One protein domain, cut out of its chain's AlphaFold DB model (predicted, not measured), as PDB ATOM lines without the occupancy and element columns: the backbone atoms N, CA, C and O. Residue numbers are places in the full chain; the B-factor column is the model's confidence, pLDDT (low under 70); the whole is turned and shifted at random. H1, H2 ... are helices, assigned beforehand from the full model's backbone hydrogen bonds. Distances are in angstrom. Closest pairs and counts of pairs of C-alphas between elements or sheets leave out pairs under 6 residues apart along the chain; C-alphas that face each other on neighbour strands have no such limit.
ATOM      1  N   GLN A  61     129.381 165.904 166.178       91.94
ATOM      2  CA  GLN A  61     129.350 166.145 167.619       91.94
ATOM      3  C   GLN A  61     127.916 166.338 168.126       91.94
ATOM      4  O   GLN A  61     127.500 165.679 169.071       91.94
ATOM      5  N   ALA A  62     127.112 167.157 167.448       92.56
ATOM      6  CA  ALA A  62     125.722 167.363 167.846       92.56
ATOM      7  C   ALA A  62     124.856 166.092 167.691       92.56
ATOM      8  O   ALA A  62     123.966 165.843 168.506       92.56
ATOM      9  N   MET A  63     125.122 165.251 166.681       91.00
ATOM     10  CA  MET A  63     124.497 163.925 166.568       91.00
ATOM     11  C   MET A  63     124.906 163.005 167.724       91.00
ATOM     12  O   MET A  63     124.051 162.319 168.284       91.00
ATOM     13  N   TRP A  64     126.188 162.998 168.097       93.94
ATOM     14  CA  TRP A  64     126.688 162.251 169.251       93.94
ATOM     15  C   TRP A  64     125.979 162.677 170.543       93.94
ATOM     16  O   TRP A  64     125.383 161.839 171.217       93.94
ATOM     17  N   GLU A  65     125.929 163.977 170.830       93.38
ATOM     18  CA  GLU A  65     125.240 164.533 172.003       93.38
ATOM     19  C   GLU A  65     123.744 164.198 172.021       93.38
ATOM     20  O   GLU A  65     123.178 163.902 173.076       93.38
ATOM     21  N   SER A  66     123.089 164.204 170.853       91.56
ATOM     22  CA  SER A  66     121.697 163.768 170.728       91.56
ATOM     23  C   SER A  66     121.531 162.300 171.126       91.56
ATOM     24  O   SER A  66     120.603 161.972 171.862       91.56
ATOM     25  N   HIS A  67     122.426 161.415 170.687       93.38
ATOM     26  CA  HIS A  67     122.365 159.997 171.041       93.38
ATOM     27  C   HIS A  67     122.712 159.729 172.505       93.38
ATOM     28  O   HIS A  67     122.067 158.896 173.137       93.38
ATOM     29  N   ILE A  68     123.662 160.471 173.076       95.44
ATOM     30  CA  ILE A  68     123.932 160.434 174.516       95.44
ATOM     31  C   ILE A  68     122.692 160.855 175.308       95.44
ATOM     32  O   ILE A  68     122.355 160.235 176.317       95.44
ATOM     33  N   ARG A  69     121.962 161.874 174.844       93.44
ATOM     34  CA  ARG A  69     120.700 162.297 175.462       93.44
ATOM     35  C   ARG A  69     119.630 161.207 175.378       93.44
ATOM     36  O   ARG A  69     118.951 160.957 176.372       93.44
ATOM     37  N   ASP A  70     119.510 160.534 174.236       92.50
ATOM     38  CA  ASP A  70     118.609 159.388 174.072       92.50
ATOM     39  C   ASP A  70     118.999 158.226 174.999       92.50
ATOM     40  O   ASP A  70     118.131 157.607 175.614       92.50
ATOM     41  N   LEU A  71     120.298 157.959 175.162       94.25
ATOM     42  CA  LEU A  71     120.808 156.934 176.073       94.25
ATOM     43  C   LEU A  71     120.522 157.279 177.543       94.25
ATOM     44  O   LEU A  71     120.110 156.405 178.302       94.25
ATOM     45  N   LYS A  72     120.666 158.549 177.943       94.81
ATOM     46  CA  LYS A  72     120.279 159.029 179.282       94.81
ATOM     47  C   LYS A  72     118.782 158.833 179.534       94.81
ATOM     48  O   LYS A  72     118.416 158.264 180.555       94.81
ATOM     49  N   ARG A  73     117.926 159.183 178.566       93.25
ATOM     50  CA  ARG A  73     116.472 158.932 178.640       93.25
ATOM     51  C   ARG A  73     116.136 157.446 178.734       93.25
ATOM     52  O   ARG A  73     115.223 157.058 179.460       93.25
ATOM     53  N   PHE A  74     116.867 156.600 178.009       92.94
ATOM     54  CA  PHE A  74     116.726 155.151 178.124       92.94
ATOM     55  C   PHE A  74     117.073 154.682 179.545       92.94
ATOM     56  O   PHE A  74     116.294 153.944 180.151       92.94
ATOM     57  N   LYS A  75     118.192 155.164 180.101       93.00
ATOM     58  CA  LYS A  75     118.621 154.863 181.472       93.00
ATOM     59  C   LYS A  75     117.613 155.332 182.514       93.00
ATOM     60  O   LYS A  75     117.315 154.579 183.430       93.00
ATOM     61  N   GLU A  76     117.036 156.517 182.362       92.81
ATOM     62  CA  GLU A  76     115.967 157.011 183.240       92.81
ATOM     63  C   GLU A  76     114.727 156.106 183.197       92.81
ATOM     64  O   GLU A  76     114.135 155.809 184.232       92.81
ATOM     65  N   LYS A  77     114.347 155.621 182.007       90.25
ATOM     66  CA  LYS A  77     113.154 154.782 181.826       90.25
ATOM     67  C   LYS A  77     113.322 153.360 182.363       90.25
ATOM     68  O   LYS A  77     112.363 152.787 182.875       90.25
ATOM     69  N   TYR A  78     114.495 152.758 182.176       86.94
ATOM     70  CA  TYR A  78     114.712 151.340 182.480       86.94
ATOM     71  C   TYR A  78     115.662 151.078 183.653       86.94
ATOM     72  O   TYR A  78     115.734 149.943 184.114       86.94
ATOM     73  N   GLY A  79     116.363 152.102 184.142       88.69
ATOM     74  CA  GLY A  79     117.370 152.014 185.202       88.69
ATOM     75  C   GLY A  79     118.762 151.580 184.728       88.69
ATOM     76  O   GLY A  79     119.692 151.543 185.529       88.69
ATOM     77  N   ASP A  80     118.928 151.257 183.443       88.94
ATOM     78  CA  ASP A  80     120.149 150.679 182.879       88.94
ATOM     79  C   ASP A  80     120.435 151.182 181.452       88.94
ATOM     80  O   ASP A  80     119.574 151.765 180.799       88.94
ATOM     81  N   CYS A  81     121.649 150.936 180.952       89.50
ATOM     82  CA  CYS A  81     122.042 151.192 179.559       89.50
ATOM     83  C   CYS A  81     122.083 149.893 178.728       89.50
ATOM     84  O   CYS A  81     122.895 149.750 177.807       89.50
ATOM     85  N   LEU A  82     121.220 148.919 179.044       86.06
ATOM     86  CA  LEU A  82     121.148 147.616 178.375       86.06
ATOM     87  C   LEU A  82     120.240 147.727 177.151       86.06
ATOM     88  O   LEU A  82     119.122 147.206 177.099       86.06
ATOM     89  N   VAL A  83     120.730 148.466 176.159       84.50
ATOM     90  CA  VAL A  83     120.008 148.727 174.916       84.50
ATOM     91  C   VAL A  83     120.192 147.552 173.953       84.50
ATOM     92  O   VAL A  83     121.317 147.199 173.567       84.50
ATOM     93  N   ASN A  84     119.076 146.962 173.523       79.38
ATOM     94  CA  ASN A  84     119.046 146.071 172.367       79.38
ATOM     95  C   ASN A  84     118.910 146.887 171.073       79.38
ATOM     96  O   ASN A  84     118.219 147.902 171.018       79.38
ATOM     97  N   VAL A  85     119.528 146.388 170.006       75.06
ATOM     98  CA  VAL A  85     119.447 146.916 168.640       75.06
ATOM     99  C   VAL A  85     118.000 147.063 168.161       75.06
ATOM    100  O   VAL A  85     117.692 148.009 167.447       75.06
ATOM    101  N   ASN A  86     117.109 146.154 168.567       72.56
ATOM    102  CA  ASN A  86     115.711 146.125 168.119       72.56
ATOM    103  C   ASN A  86     114.723 146.735 169.128       72.56
ATOM    104  O   ASN A  86     113.568 146.313 169.179       72.56
ATOM    105  N   ASN A  87     115.162 147.684 169.956       71.62
ATOM    106  CA  ASN A  87     114.273 148.318 170.923       71.62
ATOM    107  C   ASN A  87     113.189 149.161 170.212       71.62
ATOM    108  O   ASN A  87     113.510 150.072 169.450       71.62
ATOM    109  N   SER A  88     111.911 148.857 170.464       70.62
ATOM    110  CA  SER A  88     110.774 149.531 169.816       70.62
ATOM    111  C   SER A  88     110.577 150.975 170.273       70.62
ATOM    112  O   SER A  88     110.092 151.792 169.497       70.62
ATOM    113  N   ASP A  89     110.962 151.293 171.508       75.00
ATOM    114  CA  ASP A  89     110.743 152.608 172.113       75.00
ATOM    115  C   ASP A  89     111.801 153.620 171.638       75.00
ATOM    116  O   ASP A  89     111.527 154.816 171.551       75.00
ATOM    117  N   PHE A  90     112.996 153.135 171.278       80.62
ATOM    118  CA  PHE A  90     114.122 153.944 170.805       80.62
ATOM    119  C   PHE A  90     114.792 153.332 169.554       80.62
ATOM    120  O   PHE A  90     115.968 152.951 169.597       80.62
ATOM    121  N   PRO A  91     114.097 153.261 168.402       77.44
ATOM    122  CA  PRO A  91     114.599 152.563 167.213       77.44
ATOM    123  C   PRO A  91     115.898 153.169 166.658       77.44
ATOM    124  O   PRO A  91     116.780 152.450 166.188       77.44
ATOM    125  N   LYS A  92     116.061 154.496 166.758       83.69
ATOM    126  CA  LYS A  92     117.291 155.193 166.341       83.69
ATOM    127  C   LYS A  92     118.470 154.903 167.274       83.69
ATOM    128  O   LYS A  92     119.603 154.797 166.807       83.69
ATOM    129  N   LEU A  93     118.205 154.737 168.572       90.25
ATOM    130  CA  LEU A  93     119.233 154.441 169.568       90.25
ATOM    131  C   LEU A  93     119.789 153.027 169.376       90.25
ATOM    132  O   LEU A  93     120.997 152.840 169.447       90.25
ATOM    133  N   GLY A  94     118.940 152.043 169.065       88.69
ATOM    134  CA  GLY A  94     119.373 150.659 168.851       88.69
ATOM    135  C   GLY A  94     120.407 150.503 167.725       88.69
ATOM    136  O   GLY A  94     121.418 149.815 167.899       88.69
ATOM    137  N   LEU A  95     120.202 151.187 166.593       88.81
ATOM    138  CA  LEU A  95     121.170 151.216 165.490       88.81
ATOM    139  C   LEU A  95     122.473 151.917 165.888       88.81
ATOM    140  O   LEU A  95     123.553 151.401 165.606       88.81
ATOM    141  N   TRP A  96     122.380 153.050 166.582       93.75
ATOM    142  CA  TRP A  96     123.559 153.773 167.051       93.75
ATOM    143  C   TRP A  96     124.388 152.950 168.049       93.75
ATOM    144  O   TRP A  96     125.604 152.861 167.908       93.75
ATOM    145  N   VAL A  97     123.740 152.262 168.994       93.81
ATOM    146  CA  VAL A  97     124.379 151.348 169.958       93.81
ATOM    147  C   VAL A  97     125.088 150.190 169.258       93.81
ATOM    148  O   VAL A  97     126.204 149.829 169.637       93.81
ATOM    149  N   LYS A  98     124.471 149.610 168.219       91.19
ATOM    150  CA  LYS A  98     125.114 148.580 167.387       91.19
ATOM    151  C   LYS A  98     126.409 149.107 166.771       91.19
ATOM    152  O   LYS A  98     127.418 148.402 166.781       91.19
ATOM    153  N   GLU A  99     126.372 150.332 166.263       93.25
ATOM    154  CA  GLU A  99     127.522 150.980 165.644       93.25
ATOM    155  C   GLU A  99     128.633 151.262 166.662       93.25
ATOM    156  O   GLU A  99     129.796 150.956 166.399       93.25
ATOM    157  N   GLN A 100     128.284 151.710 167.874       95.62
ATOM    158  CA  GLN A 100     129.266 151.907 168.945       95.62
ATOM    159  C   GLN A 100     129.952 150.594 169.332       95.62
ATOM    160  O   GLN A 100     131.179 150.542 169.419       95.62
ATOM    161  N   ARG A 101     129.196 149.500 169.481       95.19
ATOM    162  CA  ARG A 101     129.766 148.168 169.756       95.19
ATOM    163  C   ARG A 101     130.695 147.690 168.633       95.19
ATOM    164  O   ARG A 101     131.725 147.075 168.912       95.19
ATOM    165  N   ARG A 102     130.372 147.995 167.369       94.62
ATOM    166  CA  ARG A 102     131.239 147.702 166.213       94.62
ATOM    167  C   ARG A 102     132.557 148.471 166.305       94.62
ATOM    168  O   ARG A 102     133.619 147.857 166.216       94.62
ATOM    169  N   HIS A 103     132.488 149.777 166.539       95.19
ATOM    170  CA  HIS A 103     133.661 150.641 166.660       95.19
ATOM    171  C   HIS A 103     134.540 150.309 167.870       95.19
ATOM    172  O   HIS A 103     135.766 150.311 167.753       95.19
ATOM    173  N   TYR A 104     133.945 149.939 169.000       95.62
ATOM    174  CA  TYR A 104     134.683 149.428 170.154       95.62
ATOM    175  C   TYR A 104     135.404 148.115 169.838       95.62
ATOM    176  O   TYR A 104     136.567 147.930 170.183       95.62
ATOM    177  N   SER A 105     134.747 147.212 169.105       95.06
ATOM    178  CA  SER A 105     135.379 145.971 168.662       95.06
ATOM    179  C   SER A 105     136.528 146.201 167.673       95.06
ATOM    180  O   SER A 105     137.464 145.405 167.663       95.06
ATOM    181  N   PHE A 106     136.465 147.243 166.837       95.69
ATOM    182  CA  PHE A 106     137.588 147.646 165.986       95.69
ATOM    183  C   PHE A 106     138.746 148.191 166.816       95.69
ATOM    184  O   PHE A 106     139.856 147.687 166.666       95.69
ATOM    185  N   LEU A 107     138.463 149.093 167.762       94.75
ATOM    186  CA  LEU A 107     139.457 149.639 168.687       94.75
ATOM    187  C   LEU A 107     140.199 148.522 169.440       94.75
ATOM    188  O   LEU A 107     141.422 148.467 169.427       94.75
ATOM    189  N   LYS A 108     139.470 147.547 170.005       93.88
ATOM    190  CA  LYS A 108     140.061 146.394 170.713       93.88
ATOM    191  C   LYS A 108     140.926 145.482 169.839       93.88
ATOM    192  O   LYS A 108     141.721 144.720 170.374       93.88
ATOM    193  N   ARG A 109     140.748 145.519 168.517       95.44
ATOM    194  CA  ARG A 109     141.529 144.736 167.547       95.44
ATOM    195  C   ARG A 109     142.629 145.563 166.872       95.44
ATOM    196  O   ARG A 109     143.207 145.073 165.909       95.44
ATOM    197  N   GLY A 110     142.862 146.804 167.309       94.00
ATOM    198  CA  GLY A 110     143.822 147.713 166.676       94.00
ATOM    199  C   GLY A 110     143.430 148.129 165.255       94.00
ATOM    200  O   GLY A 110     144.292 148.439 164.444       94.00
ATOM    201  N   ARG A 111     142.136 148.081 164.913       95.25
ATOM    202  CA  ARG A 111     141.635 148.519 163.603       95.25
ATOM    203  C   ARG A 111     141.205 149.987 163.654       95.25
ATOM    204  O   ARG A 111     140.687 150.407 164.693       95.25
ATOM    205  N   PRO A 112     141.281 150.717 162.524       93.44
ATOM    206  CA  PRO A 112     140.766 152.078 162.430       93.44
ATOM    207  C   PRO A 112     139.322 152.175 162.929       93.44
ATOM    208  O   PRO A 112     138.456 151.363 162.579       93.44
ATOM    209  N   SER A 113     139.069 153.156 163.791       94.00
ATOM    210  CA  SER A 113     137.784 153.337 164.452       94.00
ATOM    211  C   SER A 113     137.532 154.807 164.757       94.00
ATOM    212  O   SER A 113     138.442 155.535 165.124       94.00
ATOM    213  N   HIS A 114     136.269 155.232 164.694       89.44
ATOM    214  CA  HIS A 114     135.843 156.561 165.144       89.44
ATOM    215  C   HIS A 114     135.579 156.624 166.662       89.44
ATOM    216  O   HIS A 114     134.985 157.590 167.155       89.44
ATOM    217  N   MET A 115     135.952 155.577 167.405       94.31
ATOM    218  CA  MET A 115     135.877 155.546 168.862       94.31
ATOM    219  C   MET A 115     137.102 156.244 169.455       94.31
ATOM    220  O   MET A 115     138.158 155.638 169.591       94.31
ATOM    221  N   THR A 116     136.949 157.518 169.798       94.25
ATOM    222  CA  THR A 116     137.955 158.300 170.534       94.25
ATOM    223  C   THR A 116     137.912 157.975 172.027       94.25
ATOM    224  O   THR A 116     136.843 157.626 172.534       94.25
ATOM    225  N   GLN A 117     139.001 158.226 172.755       93.88
ATOM    226  CA  GLN A 117     139.065 158.023 174.207       93.88
ATOM    227  C   GLN A 117     137.952 158.769 174.973       93.88
ATOM    228  O   GLN A 117     137.231 158.157 175.754       93.88
ATOM    229  N   ALA A 118     137.692 160.039 174.643       95.06
ATOM    230  CA  ALA A 118     136.622 160.824 175.274       95.06
ATOM    231  C   ALA A 118     135.215 160.206 175.104       95.06
ATOM    232  O   ALA A 118     134.399 160.210 176.021       95.06
ATOM    233  N   ARG A 119     134.928 159.627 173.928       95.62
ATOM    234  CA  ARG A 119     133.654 158.936 173.645       95.62
ATOM    235  C   ARG A 119     133.508 157.650 174.449       95.62
ATOM    236  O   ARG A 119     132.400 157.302 174.857       95.62
ATOM    237  N   LEU A 120     134.615 156.939 174.637       95.75
ATOM    238  CA  LEU A 120     134.666 155.722 175.434       95.75
ATOM    239  C   LEU A 120     134.397 156.041 176.907       95.75
ATOM    240  O   LEU A 120     133.496 155.441 177.487       95.75
ATOM    241  N   GLU A 121     135.078 157.043 177.460       96.44
ATOM    242  CA  GLU A 121     134.880 157.507 178.838       96.44
ATOM    243  C   GLU A 121     133.449 157.990 179.089       96.44
ATOM    244  O   GLU A 121     132.845 157.649 180.107       96.44
ATOM    245  N   GLU A 122     132.855 158.724 178.145       97.00
ATOM    246  CA  GLU A 122     131.470 159.182 178.271       97.00
ATOM    247  C   GLU A 122     130.471 158.011 178.301       97.00
ATOM    248  O   GLU A 122     129.538 158.000 179.109       97.00
ATOM    249  N   LEU A 123     130.669 156.994 177.455       96.44
ATOM    250  CA  LEU A 123     129.834 155.790 177.451       96.44
ATOM    251  C   LEU A 123     130.027 154.949 178.721       96.44
ATOM    252  O   LEU A 123     129.046 154.470 179.299       96.44
ATOM    253  N   GLU A 124     131.265 154.784 179.178       95.44
ATOM    254  CA  GLU A 124     131.585 154.046 180.402       95.44
ATOM    255  C   GLU A 124     131.027 154.744 181.645       95.44
ATOM    256  O   GLU A 124     130.397 154.088 182.476       95.44
ATOM    257  N   GLY A 125     131.115 156.075 181.719       95.62
ATOM    258  CA  GLY A 125     130.505 156.873 182.785       95.62
ATOM    259  C   GLY A 125     128.980 156.729 182.859       95.62
ATOM    260  O   GLY A 125     128.380 156.838 183.930       95.62
ATOM    261  N   LEU A 126     128.320 156.408 181.741       95.00
ATOM    262  CA  LEU A 126     126.889 156.098 181.718       95.00
ATOM    263  C   LEU A 126     126.568 154.650 182.115       95.00
ATOM    264  O   LEU A 126     125.392 154.345 182.346       95.00
ATOM    265  N   GLY A 127     127.565 153.774 182.245       93.88
ATOM    266  CA  GLY A 127     127.388 152.341 182.480       93.88
ATOM    267  C   GLY A 127     126.952 151.590 181.220       93.88
ATOM    268  O   GLY A 127     126.116 150.688 181.289       93.88
ATOM    269  N   PHE A 128     127.439 152.008 180.049       94.56
ATOM    270  CA  PHE A 128     127.081 151.402 178.772       94.56
ATOM    271  C   PHE A 128     127.538 149.940 178.666       94.56
ATOM    272  O   PHE A 128     128.696 149.605 178.910       94.56
ATOM    273  N   CYS A 129     126.632 149.055 178.241       92.62
ATOM    274  CA  CYS A 129     126.946 147.642 178.060       92.62
ATOM    275  C   CYS A 129     127.455 147.353 176.639       92.62
ATOM    276  O   CYS A 129     126.693 147.366 175.658       92.62
ATOM    277  N   TRP A 130     128.749 147.039 176.545       93.75
ATOM    278  CA  TRP A 130     129.416 146.669 175.296       93.75
ATOM    279  C   TRP A 130     129.034 145.272 174.788       93.75
ATOM    280  O   TRP A 130     129.035 145.063 173.575       93.75
ATOM    281  N   ASP A 131     128.660 144.338 175.672       91.00
ATOM    282  CA  ASP A 131     128.247 142.986 175.281       91.00
ATOM    283  C   ASP A 131     126.785 142.971 174.780       91.00
ATOM    284  O   ASP A 131     125.843 143.163 175.559       91.00
TER     285      ASP A 131
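AT A GLANCE: This is residues 61 to 131 of the 295 residues of the protein "Hypothetical protein" of Grammatophora oceanica (UniProt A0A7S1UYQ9). Two long helices, H1 and H2, cross steeply, the early part of H2 meeting the middle of H1, and the short helix H3 lies beside H1 on the same side of H2, over its later part. The link of residues 79 to 90 loops from the end of H1 round to the start of H2. The contacts between the helices are few: H1 and H2 touch, and H3 is only near H1. The printed part has 71 residues, with three named helices in the order H1, H2, H3 and no named strand; its class is all helix. It is compact, with a radius of gyration of the C-alphas of 11.7 A, and elongated, spanning 35 by 21 by 20 A.

HOW THE PARTS SIT: Begin with H1, residues 61 to 78, and look at its residues 67 to 71, which alone touch H2, residues 91 to 108. On H2, residues 93 to 96 alone touch H1. The closest C-alphas of the two are those of His 67 and Leu 93, 6.5 A apart. The two helices run opposite ways at a steep tilt of 69.8 degrees, only just short of about perpendicular. Next find H3, residues 117 to 125, which touches no helix. H1 and H3 are near each other, with 5 pairs of C-alphas within 10 A. H2 and H3 are apart, but only just, with their closest C-alphas at 8.2 A. In H1 and H3 every O i to N i+4 pair is within hydrogen-bond range; in H2, 13 of 14 are.

IN THESE COORDINATES: Find C-alpha 61 at (129.350, 166.145, 167.619); from there H1 runs 25.6 A to C-alpha 78. H2 starts at C-alpha 91, at (114.599, 152.563, 167.213), and covers 26.4 A to C-alpha 108. H3, 12.2 A long, ends at C-alpha 125, at (130.505, 156.873, 182.785).

THE WHOLE: The C-alphas farthest apart are those of Lys 77 and Gly 110, at 34.9 A. The printed part has no cut. The link from H1 to H2 is long, with 12 residues, and that from H2 to H3 is short, with 8. The model's mean pLDDT over the printed part is 91.0, and no printed residue is under 70.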